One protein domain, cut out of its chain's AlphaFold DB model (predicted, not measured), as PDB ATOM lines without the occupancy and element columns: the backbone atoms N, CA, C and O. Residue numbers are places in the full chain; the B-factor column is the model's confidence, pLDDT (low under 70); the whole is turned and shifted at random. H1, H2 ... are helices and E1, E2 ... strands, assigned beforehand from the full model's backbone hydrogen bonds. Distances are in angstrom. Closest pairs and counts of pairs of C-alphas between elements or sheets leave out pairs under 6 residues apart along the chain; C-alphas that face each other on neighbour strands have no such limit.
ATOM      1  N   ASP A  29     176.169 159.913 134.106       86.31
ATOM      2  CA  ASP A  29     175.081 159.817 133.121       86.31
ATOM      3  C   ASP A  29     173.989 160.867 133.371       86.31
ATOM      4  O   ASP A  29     173.260 161.245 132.456       86.31
ATOM      5  N   LEU A  30     173.918 161.393 134.596       86.50
ATOM      6  CA  LEU A  30     173.043 162.502 134.980       86.50
ATOM      7  C   LEU A  30     173.743 163.865 134.882       86.50
ATOM      8  O   LEU A  30     173.205 164.871 135.347       86.50
ATOM      9  N   SER A  31     174.948 163.914 134.310       90.38
ATOM     10  CA  SER A  31     175.685 165.167 134.193       90.38
ATOM     11  C   SER A  31     174.968 166.170 133.290       90.38
ATOM     12  O   SER A  31     174.407 165.837 132.243       90.38
ATOM     13  N   ARG A  32     175.020 167.441 133.686       89.00
ATOM     14  CA  ARG A  32     174.501 168.563 132.909       89.00
ATOM     15  C   ARG A  32     175.617 169.559 132.659       89.00
ATOM     16  O   ARG A  32     176.278 170.004 133.591       89.00
ATOM     17  N   ARG A  33     175.817 169.931 131.396       87.56
ATOM     18  CA  ARG A  33     176.686 171.059 131.054       87.56
ATOM     19  C   ARG A  33     176.001 172.347 131.498       87.56
ATOM     20  O   ARG A  33     174.842 172.539 131.156       87.56
ATOM     21  N   VAL A  34     176.717 173.191 132.230       85.75
ATOM     22  CA  VAL A  34     176.213 174.488 132.716       85.75
ATOM     23  C   VAL A  34     176.923 175.670 132.075       85.75
ATOM     24  O   VAL A  34     176.375 176.759 132.030       85.75
ATOM     25  N   ALA A  35     178.121 175.456 131.535       83.19
ATOM     26  CA  ALA A  35     178.855 176.492 130.828       83.19
ATOM     27  C   ALA A  35     179.765 175.907 129.754       83.19
ATOM     28  O   ALA A  35     180.232 174.762 129.848       83.19
ATOM     29  N   ARG A  36     180.040 176.715 128.729       80.81
ATOM     30  CA  ARG A  36     180.950 176.376 127.638       80.81
ATOM     31  C   ARG A  36     181.899 177.541 127.351       80.81
ATOM     32  O   ARG A  36     181.512 178.701 127.405       80.81
ATOM     33  N   SER A  37     183.152 177.219 127.063       71.06
ATOM     34  CA  SER A  37     184.203 178.163 126.692       71.06
ATOM     35  C   SER A  37     185.003 177.607 125.512       71.06
ATOM     36  O   SER A  37     184.904 176.421 125.196       71.06
ATOM     37  N   ALA A  38     185.818 178.448 124.870       69.88
ATOM     38  CA  ALA A  38     186.627 178.043 123.717       69.88
ATOM     39  C   ALA A  38     187.517 176.816 123.996       69.88
ATOM     40  O   ALA A  38     187.666 175.955 123.134       69.88
ATOM     41  N   ASP A  39     188.035 176.702 125.221       72.38
ATOM     42  CA  ASP A  39     189.010 175.674 125.587       72.38
ATOM     43  C   ASP A  39     188.388 174.482 126.324       72.38
ATOM     44  O   ASP A  39     189.097 173.534 126.663       72.38
ATOM     45  N   GLY A  40     187.084 174.511 126.620       79.81
ATOM     46  CA  GLY A  40     186.510 173.584 127.588       79.81
ATOM     47  C   GLY A  40     185.060 173.834 127.983       79.81
ATOM     48  O   GLY A  40     184.420 174.785 127.544       79.81
ATOM     49  N   ALA A  41     184.538 172.984 128.859       84.81
ATOM     50  CA  ALA A  41     183.183 173.097 129.393       84.81
ATOM     51  C   ALA A  41     183.127 172.752 130.882       84.81
ATOM     52  O   ALA A  41     183.936 171.958 131.370       84.81
ATOM     53  N   VAL A  42     182.133 173.316 131.566       86.00
ATOM     54  CA  VAL A  42     181.823 173.041 132.971       86.00
ATOM     55  C   VAL A  42     180.555 172.202 133.037       86.00
ATOM     56  O   VAL A  42     179.537 172.528 132.417       86.00
ATOM     57  N   PHE A  43     180.619 171.121 133.802       89.06
ATOM     58  CA  PHE A  43     179.526 170.193 134.035       89.06
ATOM     59  C   PHE A  43     179.222 170.115 135.522       89.06
ATOM     60  O   PHE A  43     180.131 170.086 136.346       89.06
ATOM     61  N   LEU A  44     177.942 170.012 135.851       90.75
ATOM     62  CA  LEU A  44     177.484 169.546 137.147       90.75
ATOM     63  C   LEU A  44     177.159 168.059 137.049       90.75
ATOM     64  O   LEU A  44     176.470 167.628 136.126       90.75
ATOM     65  N   VAL A  45     177.657 167.280 138.000       92.19
ATOM     66  CA  VAL A  45     177.424 165.843 138.121       92.19
ATOM     67  C   VAL A  45     176.729 165.606 139.458       92.19
ATOM     68  O   VAL A  45     177.374 165.754 140.501       92.19
ATOM     69  N   PRO A  46     175.425 165.289 139.462       91.38
ATOM     70  CA  PRO A  46     174.706 165.031 140.698       91.38
ATOM     71  C   PRO A  46     175.107 163.675 141.289       91.38
ATOM     72  O   PRO A  46     175.472 162.741 140.567       91.38
ATOM     73  N   GLY A  47     175.018 163.578 142.611       90.62
ATOM     74  CA  GLY A  47     175.147 162.352 143.389       90.62
ATOM     75  C   GLY A  47     174.101 162.291 144.503       90.62
ATOM     76  O   GLY A  47     173.170 163.093 144.554       90.62
ATOM     77  N   ASP A  48     174.265 161.336 145.404       91.38
ATOM     78  CA  ASP A  48     173.465 161.179 146.610       91.38
ATOM     79  C   ASP A  48     173.846 162.234 147.661       91.38
ATOM     80  O   ASP A  48     174.933 162.215 148.242       91.38
ATOM     81  N   GLY A  49     172.973 163.228 147.844       89.81
ATOM     82  CA  GLY A  49     173.181 164.342 148.776       89.81
ATOM     83  C   GLY A  49     174.310 165.309 148.391       89.81
ATOM     84  O   GLY A  49     174.514 166.320 149.068       89.81
ATOM     85  N   GLY A  50     175.009 165.066 147.283       91.69
ATOM     86  CA  GLY A  50     176.155 165.847 146.828       91.69
ATOM     87  C   GLY A  50     176.110 166.190 145.346       91.69
ATOM     88  O   GLY A  50     175.328 165.645 144.568       91.69
ATOM     89  N   ILE A  51     176.984 167.108 144.954       92.00
ATOM     90  CA  ILE A  51     177.135 167.546 143.572       92.00
ATOM     91  C   ILE A  51     178.604 167.852 143.297       92.00
ATOM     92  O   ILE A  51     179.302 168.442 144.126       92.00
ATOM     93  N   CYS A  52     179.082 167.425 142.133       90.94
ATOM     94  CA  CYS A  52     180.422 167.744 141.667       90.94
ATOM     95  C   CYS A  52     180.364 168.692 140.479       90.94
ATOM     96  O   CYS A  52     179.655 168.440 139.509       90.94
ATOM     97  N   MET A  53     181.187 169.728 140.515       90.19
ATOM     98  CA  MET A  53     181.572 170.465 139.328       90.19
ATOM     99  C   MET A  53     182.762 169.754 138.681       90.19
ATOM    100  O   MET A  53     183.769 169.490 139.340       90.19
ATOM    101  N   VAL A  54     182.650 169.446 137.394       88.44
ATOM    102  CA  VAL A  54     183.723 168.883 136.575       88.44
ATOM    103  C   VAL A  54     184.009 169.838 135.437       88.44
ATOM    104  O   VAL A  54     183.109 170.246 134.706       88.44
ATOM    105  N   THR A  55     185.274 170.175 135.270       84.56
ATOM    106  CA  THR A  55     185.734 171.061 134.211       84.56
ATOM    107  C   THR A  55     186.506 170.230 133.202       84.56
ATOM    108  O   THR A  55     187.219 169.279 133.541       84.56
ATOM    109  N   THR A  56     186.333 170.553 131.929       83.31
ATOM    110  CA  THR A  56     187.029 169.887 130.831       83.31
ATOM    111  C   THR A  56     187.923 170.877 130.111       83.31
ATOM    112  O   THR A  56     187.564 172.044 129.997       83.31
ATOM    113  N   ARG A  57     189.074 170.418 129.619       77.12
ATOM    114  CA  ARG A  57     189.946 171.150 128.698       77.12
ATOM    115  C   ARG A  57     190.272 170.262 127.512       77.12
ATOM    116  O   ARG A  57     190.734 169.140 127.721       77.12
ATOM    117  N   SER A  58     190.012 170.733 126.296       73.19
ATOM    118  CA  SER A  58     190.213 169.943 125.068       73.19
ATOM    119  C   SER A  58     189.674 168.507 125.201       73.19
ATOM    120  O   SER A  58     190.370 167.543 124.903       73.19
ATOM    121  N   GLU A  59     188.459 168.375 125.746       67.81
ATOM    122  CA  GLU A  59     187.752 167.103 126.001       67.81
ATOM    123  C   GLU A  59     188.330 166.190 127.102       67.81
ATOM    124  O   GLU A  59     187.753 165.147 127.407       67.81
ATOM    125  N   THR A  60     189.416 166.589 127.767       73.69
ATOM    126  CA  THR A  60     189.961 165.897 128.948       73.69
ATOM    127  C   THR A  60     189.464 166.535 130.239       73.69
ATOM    128  O   THR A  60     189.160 167.724 130.262       73.69
ATOM    129  N   VAL A  61     189.372 165.776 131.332       74.25
ATOM    130  CA  VAL A  61     189.002 166.341 132.640       74.25
ATOM    131  C   VAL A  61     190.154 167.205 133.149       74.25
ATOM    132  O   VAL A  61     191.229 166.691 133.446       74.25
ATOM    133  N   GLY A  62     189.923 168.515 133.234       70.31
ATOM    134  CA  GLY A  62     190.889 169.492 133.739       70.31
ATOM    135  C   GLY A  62     190.797 169.697 135.252       70.31
ATOM    136  O   GLY A  62     191.743 170.188 135.862       70.31
ATOM    137  N   GLY A  63     189.675 169.308 135.863       79.44
ATOM    138  CA  GLY A  63     189.442 169.515 137.282       79.44
ATOM    139  C   GLY A  63     188.113 168.982 137.785       79.44
ATOM    140  O   GLY A  63     187.179 168.746 137.016       79.44
ATOM    141  N   ARG A  64     188.034 168.789 139.104       86.00
ATOM    142  CA  ARG A  64     186.814 168.371 139.794       86.00
ATOM    143  C   ARG A  64     186.782 168.925 141.214       86.00
ATOM    144  O   ARG A  64     187.744 168.743 141.955       86.00
ATOM    145  N   ALA A  65     185.654 169.507 141.600       88.06
ATOM    146  CA  ALA A  65     185.341 169.892 142.974       88.06
ATOM    147  C   ALA A  65     183.970 169.339 143.352       88.06
ATOM    148  O   ALA A  65     183.051 169.382 142.540       88.06
ATOM    149  N   CYS A  66     183.830 168.816 144.566       89.31
ATOM    150  CA  CYS A  66     182.594 168.200 145.034       89.31
ATOM    151  C   CYS A  66     182.233 168.748 146.408       89.31
ATOM    152  O   CYS A  66     183.097 168.846 147.276       89.31
ATOM    153  N   VAL A  67     180.957 169.062 146.603       90.31
ATOM    154  CA  VAL A  67     180.404 169.536 147.876       90.31
ATOM    155  C   VAL A  67     179.044 168.887 148.121       90.31
ATOM    156  O   VAL A  67     178.465 168.261 147.228       90.31
ATOM    157  N   THR A  68     178.509 169.035 149.332       91.69
ATOM    158  CA  THR A  68     177.112 168.665 149.593       91.69
ATOM    159  C   THR A  68     176.167 169.576 148.808       91.69
ATOM    160  O   THR A  68     176.476 170.746 148.571       91.69
ATOM    161  N   THR A  69     174.985 169.075 148.450       90.06
ATOM    162  CA  THR A  69     173.961 169.879 147.760       90.06
ATOM    163  C   THR A  69     173.552 171.096 148.595       90.06
ATOM    164  O   THR A  69     173.354 172.180 148.059       90.06
ATOM    165  N   GLY A  70     173.491 170.954 149.925       88.44
ATOM    166  CA  GLY A  70     173.183 172.069 150.823       88.44
ATOM    167  C   GLY A  70     174.237 173.179 150.793       88.44
ATOM    168  O   GLY A  70     173.876 174.350 150.814       88.44
ATOM    169  N   THR A  71     175.524 172.830 150.714       88.25
ATOM    170  CA  THR A  71     176.612 173.805 150.517       88.25
ATOM    171  C   THR A  71     176.503 174.463 149.147       88.25
ATOM    172  O   THR A  71     176.499 175.684 149.060       88.25
ATOM    173  N   ALA A  72     176.323 173.666 148.090       88.50
ATOM    174  CA  ALA A  72     176.182 174.166 146.726       88.50
ATOM    175  C   ALA A  72     175.063 175.204 146.576       88.50
ATOM    176  O   ALA A  72     175.247 176.204 145.895       88.50
ATOM    177  N   LEU A  73     173.911 174.983 147.214       87.88
ATOM    178  CA  LEU A  73     172.770 175.898 147.142       87.88
ATOM    179  C   LEU A  73     172.983 177.207 147.911       87.88
ATOM    180  O   LEU A  73     172.378 178.210 147.548       87.88
ATOM    181  N   ARG A  74     173.797 177.201 148.973       85.94
ATOM    182  CA  ARG A  74     174.080 178.406 149.769       85.94
ATOM    183  C   ARG A  74     175.230 179.222 149.196       85.94
ATOM    184  O   ARG A  74     175.111 180.435 149.082       85.94
ATOM    185  N   ASP A  75     176.311 178.541 148.833       82.75
ATOM    186  CA  ASP A  75     177.615 179.165 148.594       82.75
ATOM    187  C   ASP A  75     178.037 179.080 147.113       82.75
ATOM    188  O   ASP A  75     179.042 179.660 146.705       82.75
ATOM    189  N   GLY A  76     177.280 178.345 146.291       86.06
ATOM    190  CA  GLY A  76     177.688 177.972 144.940       86.06
ATOM    191  C   GLY A  76     178.768 176.889 144.926       86.06
ATOM    192  O   GLY A  76     179.045 176.220 145.924       86.06
ATOM    193  N   LEU A  77     179.369 176.680 143.755       87.62
ATOM    194  CA  LEU A  77     180.540 175.818 143.596       87.62
ATOM    195  C   LEU A  77     181.674 176.603 142.963       87.62
ATOM    196  O   LEU A  77     181.472 177.271 141.954       87.62
ATOM    197  N   THR A  78     182.882 176.442 143.488       85.69
ATOM    198  CA  THR A  78     184.094 176.985 142.875       85.69
ATOM    199  C   THR A  78     185.201 175.942 142.850       85.69
ATOM    200  O   THR A  78     185.231 174.992 143.634       85.69
ATOM    201  N   PHE A  79     186.111 176.090 141.897       82.44
ATOM    202  CA  PHE A  79     187.310 175.283 141.780       82.44
ATOM    203  C   PHE A  79     188.448 176.132 141.228       82.44
ATOM    204  O   PHE A  79     188.333 176.741 140.163       82.44
ATOM    205  N   THR A  80     189.571 176.127 141.936       78.38
ATOM    206  CA  THR A  80     190.772 176.855 141.533       78.38
ATOM    207  C   THR A  80     191.708 175.931 140.768       78.38
ATOM    208  O   THR A  80     192.205 174.941 141.299       78.38
ATOM    209  N   GLN A  81     191.986 176.281 139.518       73.75
ATOM    210  CA  GLN A  81     192.997 175.651 138.676       73.75
ATOM    211  C   GLN A  81     194.256 176.506 138.634       73.75
ATOM    212  O   GLN A  81     194.189 177.730 138.525       73.75
ATOM    213  N   ALA A  82     195.419 175.861 138.604       66.00
ATOM    214  CA  ALA A  82     196.614 176.524 138.103       66.00
ATOM    215  C   ALA A  82     196.415 176.855 136.608       66.00
ATOM    216  O   ALA A  82     195.943 176.014 135.825       66.00
ATOM    217  N   ALA A  83     196.740 178.080 136.189       61.38
ATOM    218  CA  ALA A  83     196.808 178.394 134.769       61.38
ATOM    219  C   ALA A  83     198.047 177.707 134.180       61.38
ATOM    220  O   ALA A  83     199.122 177.698 134.773       61.38
ATOM    221  N   THR A  84     197.905 177.112 132.997       54.84
ATOM    222  CA  THR A  84     198.971 176.324 132.353       54.84
ATOM    223  C   THR A  84     200.067 177.185 131.721       54.84
ATOM    224  O   THR A  84     201.084 176.644 131.294       54.84
ATOM    225  N   ARG A  85     199.893 178.512 131.648       48.34
ATOM    226  CA  ARG A  85     200.907 179.454 131.154       48.34
ATOM    227  C   ARG A  85     200.922 180.723 132.016       48.34
ATOM    228  O   ARG A  85     199.866 181.228 132.378       48.34
ATOM    229  N   ALA A  86     202.130 181.211 132.309       53.34
ATOM    230  CA  ALA A  86     202.437 182.487 132.972       53.34
ATOM    231  C   ALA A  86     202.103 182.637 134.476       53.34
ATOM    232  O   ALA A  86     201.914 183.754 134.941       53.34
ATOM    233  N   GLY A  87     202.064 181.554 135.261       59.81
ATOM    234  CA  GLY A  87     202.008 181.656 136.733       59.81
ATOM    235  C   GLY A  87     200.694 182.198 137.316       59.81
ATOM    236  O   GLY A  87     200.602 182.410 138.522       59.81
ATOM    237  N   GLY A  88     199.670 182.399 136.483       71.12
ATOM    238  CA  GLY A  88     198.325 182.748 136.931       71.12
ATOM    239  C   GLY A  88     197.567 181.556 137.524       71.12
ATOM    240  O   GLY A  88     197.925 180.390 137.346       71.12
ATOM    241  N   ARG A  89     196.464 181.846 138.207       81.62
ATOM    242  CA  ARG A  89     195.426 180.886 138.597       81.62
ATOM    243  C   ARG A  89     194.138 181.239 137.857       81.62
ATOM    244  O   ARG A  89     193.938 182.374 137.437       81.62
ATOM    245  N   ARG A  90     193.263 180.259 137.675       81.94
ATOM    246  CA  ARG A  90     191.908 180.464 137.166       81.94
ATOM    247  C   ARG A  90     190.938 179.856 138.158       81.94
ATOM    248  O   ARG A  90     191.065 178.677 138.474       81.94
ATOM    249  N   VAL A  91     189.989 180.644 138.641       85.00
ATOM    250  CA  VAL A  91     188.877 180.140 139.447       85.00
ATOM    251  C   VAL A  91     187.699 179.949 138.514       85.00
ATOM    252  O   VAL A  91     187.259 180.893 137.869       85.00
ATOM    253  N   GLU A  92     187.208 178.728 138.404       86.25
ATOM    254  CA  GLU A  92     185.954 178.441 137.716       86.25
ATOM    255  C   GLU A  92     184.875 178.216 138.756       86.25
ATOM    256  O   GLU A  92     185.159 177.682 139.831       86.25
ATOM    257  N   GLY A  93     183.646 178.601 138.453       88.12
ATOM    258  CA  GLY A  93     182.558 178.375 139.382       88.12
ATOM    259  C   GLY A  93     181.187 178.386 138.744       88.12
ATOM    260  O   GLY A  93     181.017 178.712 137.566       88.12
ATOM    261  N   VAL A  94     180.223 177.975 139.559       89.25
ATOM    262  CA  VAL A  94     178.807 177.936 139.240       89.25
ATOM    263  C   VAL A  94     178.038 178.605 140.368       89.25
ATOM    264  O   VAL A  94     178.169 178.233 141.537       89.25
ATOM    265  N   VAL A  95     177.223 179.579 139.997       89.31
ATOM    266  CA  VAL A  95     176.276 180.272 140.856       89.31
ATOM    267  C   VAL A  95     174.933 179.528 140.820       89.31
ATOM    268  O   VAL A  95     174.504 179.101 139.740       89.31
ATOM    269  N   PRO A  96     174.256 179.341 141.967       86.12
ATOM    270  CA  PRO A  96     172.918 178.758 142.007       86.12
ATOM    271  C   PRO A  96     171.888 179.600 141.249       86.12
ATOM    272  O   PRO A  96     171.979 180.827 141.195       86.12
ATOM    273  N   ASP A  97     170.865 178.936 140.714       84.19
ATOM    274  CA  ASP A  97     169.727 179.618 140.100       84.19
ATOM    275  C   ASP A  97     169.054 180.585 141.090       84.19
ATOM    276  O   ASP A  97     168.916 180.297 142.279       84.19
ATOM    277  N   GLY A  98     168.600 181.735 140.585       85.62
ATOM    278  CA  GLY A  98     167.888 182.746 141.377       85.62
ATOM    279  C   GLY A  98     168.785 183.708 142.164       85.62
ATOM    280  O   GLY A  98     168.280 184.682 142.722       85.62
ATOM    281  N   VAL A  99     170.104 183.499 142.175       88.81
ATOM    282  CA  VAL A  99     171.056 184.467 142.730       88.81
ATOM    283  C   VAL A  99     171.267 185.599 141.726       88.81
ATOM    284  O   VAL A  99     171.740 185.378 140.616       88.81
ATOM    285  N   ALA A 100     170.926 186.827 142.119       89.00
ATOM    286  CA  ALA A 100     171.039 188.004 141.253       89.00
ATOM    287  C   ALA A 100     172.394 188.721 141.366       89.00
ATOM    288  O   ALA A 100     172.793 189.427 140.441       89.00
ATOM    289  N   ARG A 101     173.095 188.567 142.496       88.25
ATOM    290  CA  ARG A 101     174.394 189.195 142.764       88.25
ATOM    291  C   ARG A 101     175.310 188.267 143.535       88.25
ATOM    292  O   ARG A 101     174.847 187.520 144.391       88.25
ATOM    293  N   VAL A 102     176.601 188.380 143.260       85.69
ATOM    294  CA  VAL A 102     177.669 187.711 144.005       85.69
ATOM    295  C   VAL A 102     178.665 188.734 144.524       85.69
ATOM    296  O   VAL A 102     178.809 189.819 143.958       85.69
ATOM    297  N   GLU A 103     179.351 188.376 145.599       84.56
ATOM    298  CA  GLU A 103     180.443 189.163 146.155       84.56
ATOM    299  C   GLU A 103     181.770 188.491 145.813       84.56
ATOM    300  O   GLU A 103     181.962 187.300 146.056       84.56
ATOM    301  N   LEU A 104     182.683 189.262 145.227       78.25
ATOM    302  CA  LEU A 104     184.047 188.832 144.966       78.25
ATOM    303  C   LEU A 104     184.977 189.468 145.998       78.25
ATOM    304  O   LEU A 104     185.044 190.692 146.096       78.25
ATOM    305  N   SER A 105     185.703 188.632 146.737       72.44
ATOM    306  CA  SER A 105     186.778 189.041 147.645       72.44
ATOM    307  C   SER A 105     188.141 188.659 147.065       72.44
ATOM    308  O   SER A 105     188.330 187.506 146.666       72.44
ATOM    309  N   SER A 106     189.096 189.589 147.067       67.44
ATOM    310  CA  SER A 106     190.521 189.285 146.877       67.44
ATOM    311  C   SER A 106     191.177 189.025 148.236       67.44
ATOM    312  O   SER A 106     190.768 189.609 149.235       67.44
ATOM    313  N   GLU A 107     192.216 188.189 148.296       63.28
ATOM    314  CA  GLU A 107     193.014 188.021 149.526       63.28
ATOM    315  C   GLU A 107     193.740 189.324 149.921       63.28
ATOM    316  O   GLU A 107     194.029 189.534 151.098       63.28
ATOM    317  N   SER A 108     194.026 190.196 148.947       59.81
ATOM    318  CA  SER A 108     194.757 191.457 149.133       59.81
ATOM    319  C   SER A 108     193.877 192.657 149.494       59.81
ATOM    320  O   SER A 108     194.375 193.612 150.089       59.81
ATOM    321  N   GLU A 109     192.576 192.616 149.196       55.88
ATOM    322  CA  GLU A 109     191.659 193.721 149.469       55.88
ATOM    323  C   GLU A 109     190.519 193.289 150.390       55.88
ATOM    324  O   GLU A 109     189.769 192.361 150.102       55.88
ATOM    325  N   SER A 110     190.285 194.053 151.459       54.94
ATOM    326  CA  SER A 110     189.086 193.926 152.305       54.94
ATOM    327  C   SER A 110     187.791 194.344 151.587       54.94
ATOM    328  O   SER A 110     186.737 194.440 152.216       54.94
ATOM    329  N   ARG A 111     187.867 194.677 150.292       59.31
ATOM    330  CA  ARG A 111     186.763 195.225 149.518       59.31
ATOM    331  C   ARG A 111     186.050 194.108 148.769       59.31
ATOM    332  O   ARG A 111     186.603 193.474 147.879       59.31
ATOM    333  N   LEU A 112     184.786 193.912 149.125       68.12
ATOM    334  CA  LEU A 112     183.870 193.056 148.386       68.12
ATOM    335  C   LEU A 112     183.362 193.821 147.164       68.12
ATOM    336  O   LEU A 112     182.797 194.913 147.286       68.12
ATOM    337  N   LEU A 113     183.567 193.254 145.979       76.81
ATOM    338  CA  LEU A 113     182.940 193.744 144.758       76.81
ATOM    339  C   LEU A 113     181.613 193.019 144.576       76.81
ATOM    340  O   LEU A 113     181.591 191.807 144.379       76.81
ATOM    341  N   SER A 114     180.512 193.765 144.629       83.62
ATOM    342  CA  SER A 114     179.190 193.233 144.305       83.62
ATOM    343  C   SER A 114     178.982 193.274 142.794       83.62
ATOM    344  O   SER A 114     179.090 194.335 142.176       83.62
ATOM    345  N   ILE A 115     178.717 192.115 142.195       86.00
ATOM    346  CA  ILE A 115     178.625 191.941 140.745       86.00
ATOM    347  C   ILE A 115     177.296 191.272 140.410       86.00
ATOM    348  O   ILE A 115     176.953 190.243 140.990       86.00
ATOM    349  N   ASP A 116     176.562 191.838 139.449       88.62
ATOM    350  CA  ASP A 116     175.331 191.229 138.944       88.62
ATOM    351  C   ASP A 116     175.634 189.930 138.179       88.62
ATOM    352  O   ASP A 116     176.509 189.877 137.303       88.62
ATOM    353  N   VAL A 117     174.871 188.889 138.502       87.75
ATOM    354  CA  VAL A 117     174.949 187.571 137.869       87.75
ATOM    355  C   VAL A 117     174.319 187.652 136.487       87.75
ATOM    356  O   VAL A 117     173.159 188.030 136.339       87.75
ATOM    357  N   CYS A 118     175.098 187.310 135.462       85.81
ATOM    358  CA  CYS A 118     174.629 187.311 134.072       85.81
ATOM    359  C   CYS A 118     174.356 185.897 133.543       85.81
ATOM    360  O   CYS A 118     173.619 185.745 132.574       85.81
ATOM    361  N   ASP A 119     174.970 184.886 134.154       87.50
ATOM    362  CA  ASP A 119     174.791 183.471 133.844       87.50
ATOM    363  C   ASP A 119     175.218 182.650 135.071       87.50
ATOM    364  O   ASP A 119     175.834 183.179 135.996       87.50
ATOM    365  N   ASN A 120     174.926 181.357 135.095       86.56
ATOM    366  CA  ASN A 120     175.284 180.505 136.220       86.56
ATOM    367  C   ASN A 120     176.776 180.169 136.224       86.56
ATOM    368  O   ASN A 120     177.363 180.044 137.290       86.56
ATOM    369  N   GLY A 121     177.413 180.013 135.064       87.69
ATOM    370  CA  GLY A 121     178.840 179.707 134.991       87.69
ATOM    371  C   GLY A 121     179.718 180.953 134.990       87.69
ATOM    372  O   GLY A 121     179.407 181.940 134.325       87.69
ATOM    373  N   PHE A 122     180.875 180.894 135.647       87.62
ATOM    374  CA  PHE A 122     181.874 181.958 135.567       87.62
ATOM    375  C   PHE A 122     183.316 181.447 135.579       87.62
ATOM    376  O   PHE A 122     183.618 180.331 136.006       87.62
ATOM    377  N   SER A 123     184.222 182.303 135.111       86.19
ATOM    378  CA  SER A 123     185.669 182.124 135.182       86.19
ATOM    379  C   SER A 123     186.330 183.427 135.615       86.19
ATOM    380  O   SER A 123     186.101 184.470 135.004       86.19
ATOM    381  N   ILE A 124     187.207 183.347 136.609       85.19
ATOM    382  CA  ILE A 124     188.014 184.457 137.110       85.19
ATOM    383  C   ILE A 124     189.481 184.168 136.819       85.19
ATOM    384  O   ILE A 124     189.998 183.117 137.205       85.19
ATOM    385  N   GLY A 125     190.159 185.087 136.135       84.25
ATOM    386  CA  GLY A 125     191.615 185.075 136.027       84.25
ATOM    387  C   GLY A 125     192.231 185.681 137.282       84.25
ATOM    388  O   GLY A 125     191.767 186.717 137.747       84.25
ATOM    389  N   VAL A 126     193.264 185.050 137.827       81.12
ATOM    390  CA  VAL A 126     193.960 185.493 139.038       81.12
ATOM    391  C   VAL A 126     195.458 185.571 138.757       81.12
ATOM    392  O   VAL A 126     196.053 184.587 138.318       81.12
ATOM    393  N   THR A 127     196.088 186.699 139.061       80.94
ATOM    394  CA  THR A 127     197.533 186.917 138.891       80.94
ATOM    395  C   THR A 127     198.102 187.403 140.212       80.94
ATOM    396  O   THR A 127     197.542 188.299 140.827       80.94
ATOM    397  N   SER A 128     199.187 186.789 140.689       77.44
ATOM    398  CA  SER A 128     199.847 187.179 141.949       77.44
ATOM    399  C   SER A 128     198.942 187.225 143.195       77.44
ATOM    400  O   SER A 128     199.286 187.885 144.164       77.44
ATOM    401  N   GLY A 129     197.810 186.507 143.200       73.19
ATOM    402  CA  GLY A 129     196.845 186.542 144.312       73.19
ATOM    403  C   GLY A 129     195.576 187.329 144.021       73.19
ATOM    404  O   GLY A 129     194.557 187.074 144.650       73.19
ATOM    405  N   GLU A 130     195.608 188.192 143.011       76.38
ATOM    406  CA  GLU A 130     194.546 189.156 142.750       76.38
ATOM    407  C   GLU A 130     193.710 188.729 141.555       76.38
ATOM    408  O   GLU A 130     194.238 188.271 140.536       76.38
ATOM    409  N   ALA A 131     192.391 188.855 141.678       78.56
ATOM    410  CA  ALA A 131     191.503 188.674 140.544       78.56
ATOM    411  C   ALA A 131     191.761 189.800 139.532       78.56
ATOM    412  O   ALA A 131     191.798 190.964 139.891       78.56
ATOM    413  N   THR A 132     191.957 189.445 138.266       78.19
ATOM    414  CA  THR A 132     192.276 190.387 137.178       78.19
ATOM    415  C   THR A 132     191.149 190.498 136.162       78.19
ATOM    416  O   THR A 132     190.968 191.524 135.512       78.19
ATOM    417  N   THR A 133     190.373 189.427 136.003       83.38
ATOM    418  CA  THR A 133     189.282 189.347 135.028       83.38
ATOM    419  C   THR A 133     188.158 188.491 135.581       83.38
ATOM    420  O   THR A 133     188.425 187.463 136.197       83.38
ATOM    421  N   LEU A 134     186.911 188.875 135.313       85.56
ATOM    422  CA  LEU A 134     185.733 188.028 135.500       85.56
ATOM    423  C   LEU A 134     185.017 187.854 134.162       85.56
ATOM    424  O   LEU A 134     184.751 188.831 133.462       85.56
ATOM    425  N   ARG A 135     184.662 186.610 133.838       87.06
ATOM    426  CA  ARG A 135     183.884 186.244 132.652       87.06
ATOM    427  C   ARG A 135     182.687 185.393 133.045       87.06
ATOM    428  O   ARG A 135     182.869 184.341 133.654       87.06
ATOM    429  N   TRP A 136     181.494 185.808 132.630       86.44
ATOM    430  CA  TRP A 136     180.298 184.964 132.686       86.44
ATOM    431  C   TRP A 136     180.262 184.030 131.472       86.44
ATOM    432  O   TRP A 136     180.451 184.468 130.331       86.44
ATOM    433  N   LEU A 137     180.064 182.740 131.731       83.44
ATOM    434  CA  LEU A 137     180.118 181.658 130.755       83.44
ATOM    435  C   LEU A 137     178.711 181.101 130.531       83.44
ATOM    436  O   LEU A 137     178.161 180.473 131.431       83.44
ATOM    437  N   GLY A 138     178.174 181.272 129.324       73.56
ATOM    438  CA  GLY A 138     176.888 180.678 128.958       73.56
ATOM    439  C   GLY A 138     176.995 179.308 128.292       73.56
ATOM    440  O   GLY A 138     178.077 178.821 127.946       73.56
ATOM    441  N   GLU A 139     175.845 178.671 128.058       68.19
ATOM    442  CA  GLU A 139     175.772 177.368 127.376       68.19
ATOM    443  C   GLU A 139     176.223 177.427 125.897       68.19
ATOM    444  O   GLU A 139     176.639 176.409 125.330       68.19
ATOM    445  N   SER A 140     176.172 178.605 125.265       61.38
ATOM    446  CA  SER A 140     176.357 178.811 123.820       61.38
ATOM    447  C   SER A 140     177.799 179.095 123.371       61.38
ATOM    448  O   SER A 140     177.994 179.476 122.220       61.38
ATOM    449  N   ASN A 141     178.814 178.900 124.226       56.47
ATOM    450  CA  ASN A 141     180.199 179.391 124.030       56.47
ATOM    451  C   ASN A 141     180.341 180.922 124.000       56.47
ATOM    452  O   ASN A 141     181.456 181.418 123.822       56.47
ATOM    453  N   ALA A 142     179.257 181.680 124.165       57.34
ATOM    454  CA  ALA A 142     179.335 183.127 124.237       57.34
ATOM    455  C   ALA A 142     179.893 183.543 125.604       57.34
ATOM    456  O   ALA A 142     179.352 183.182 126.651       57.34
ATOM    457  N   VAL A 143     180.976 184.325 125.592       64.44
ATOM    458  CA  VAL A 143     181.322 185.150 126.752       64.44
ATOM    459  C   VAL A 143     180.257 186.231 126.820       64.44
ATOM    460  O   VAL A 143     180.192 187.090 125.943       64.44
ATOM    461  N   MET A 144     179.393 186.151 127.828       58.91
ATOM    462  CA  MET A 144     178.243 187.053 127.923       58.91
ATOM    463  C   MET A 144     178.664 188.442 128.398       58.91
ATOM    464  O   MET A 144     178.101 189.447 127.972       58.91
ATOM    465  N   ARG A 145     179.674 188.501 129.275       70.62
ATOM    466  CA  ARG A 145     180.230 189.746 129.804       70.62
ATOM    467  C   ARG A 145     181.612 189.492 130.393       70.62
ATOM    468  O   ARG A 145     181.789 188.542 131.156       70.62
ATOM    469  N   GLU A 146     182.561 190.355 130.050       76.12
ATOM    470  CA  GLU A 146     183.889 190.422 130.660       76.12
ATOM    471  C   GLU A 146     184.006 191.728 131.447       76.12
ATOM    472  O   GLU A 146     183.622 192.790 130.953       76.12
ATOM    473  N   LEU A 147     184.487 191.639 132.683       69.50
ATOM    474  CA  LEU A 147     184.725 192.786 133.549       69.50
ATOM    475  C   LEU A 147     186.199 192.802 133.967       69.50
ATOM    476  O   LEU A 147     186.695 191.762 134.423       69.50
ATOM    477  N   PRO A 148     186.895 193.947 133.846       70.19
ATOM    478  CA  PRO A 148     188.147 194.133 134.557       70.19
ATOM    479  C   PRO A 148     187.836 194.135 136.052       70.19
ATOM    480  O   PRO A 148     186.885 194.785 136.497       70.19
ATOM    481  N   VAL A 149     188.609 193.369 136.812       66.75
ATOM    482  CA  VAL A 149     188.587 193.478 138.268       66.75
ATOM    483  C   VAL A 149     189.594 194.583 138.628       66.75
ATOM    484  O   VAL A 149     190.677 194.577 138.037       66.75
TER     485      VAL A 149
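Overview. This is residues 29 to 149 of the 150 residues of an uncharacterized protein of Solirubrobacterales bacterium (UniProt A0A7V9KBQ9). Two twisted sheets stand partly face to face as a sandwich with crossed strands, the four strands E1 to E4 on one side and the five strands E5, E6, E9, E10, E11 on the other. The small helix H1 sits where the chain passes from one sheet to the other, and the short hairpin of E7 and E8 stands off from both sheets. The printed part has 121 residues with one named helix and eleven named strands, in the order E1 E2 E3 E4 H1 E5 to E11, and its class is mostly strand. Each sheet is antiparallel throughout, in the orders E1 - E2 - E3 - E4, E5 - E6 - E9 - E10 - E11 and E7 - E8. The whole is compact and rounded, with a radius of gyration of the C-alphas of 13.8 A and spans of 39 by 30 by 24 A.

Arrangement. E1, residues 32 to 37, E2, residues 40 to 46, E3, residues 50 to 57, and E4, residues 60 to 68, form a meander, each strand the antiparallel neighbour of the one before. Within hydrogen-bond range are N 34 and O 42 at 2.9 A, N 43 and O 54 at 2.8 A, and N 53 and O 65 at 2.8 A. H1, residues 69 to 75, stands up from this sheet at a height of 8.3 A, and every O i to N i+4 pair in it is within hydrogen-bond range. E5, residues 77 to 82, and E6, residues 89 to 94, are a hairpin, with N 79 and O 92 2.8 A apart. E7, residues 101 to 104, and E8, residues 113 to 116, are a hairpin with N 102 and O 115 3.0 A apart. E9, residues 121 to 127, is antiparallel to E6, with N 91 and O 124 2.9 A apart. E9, E10, residues 130 to 137, and E11, residues 143 to 148, form a second meander, with N 123 and O 135 at 2.8 A and N 134 and O 147 at 3.0 A. The strands of the one large sheet stand at 61 degrees to those of the other, and the parts of the two sheets that face each other are 9.8 A apart centre to centre, with their best planes 15 degrees apart. The closest C-alphas of E4 and E5, those of Ala 65 and Phe 79, are 5.9 A apart; those of E1 and E9, Ala 35 and Gly 121, are 5.3 A apart. E7 is apart from E6, and E8 from E9.

Along the chain. E1 begins at C-alpha 32, (174.501, 168.563, 132.909). E3 is 23.4 A long and E4 24.5 A; E4 bends by 51 degrees at residue 63. E5 begins at C-alpha 77, (180.540, 175.818, 143.596). E9 is 20.4 A long and E10 20.2 A; E10 bends by 50 degrees at residue 133. E11 ends at C-alpha 148, (188.147, 194.133, 134.557).

Size, cuts and confidence. The two C-alphas farthest apart, those of Asp 29 and Ser 110, are 41.6 A apart. The printed part has no cut and no long link. The mean pLDDT of the printed part is 79.7, with residues 82 to 87, 106 to 112 and 139 to 144 among those under 70.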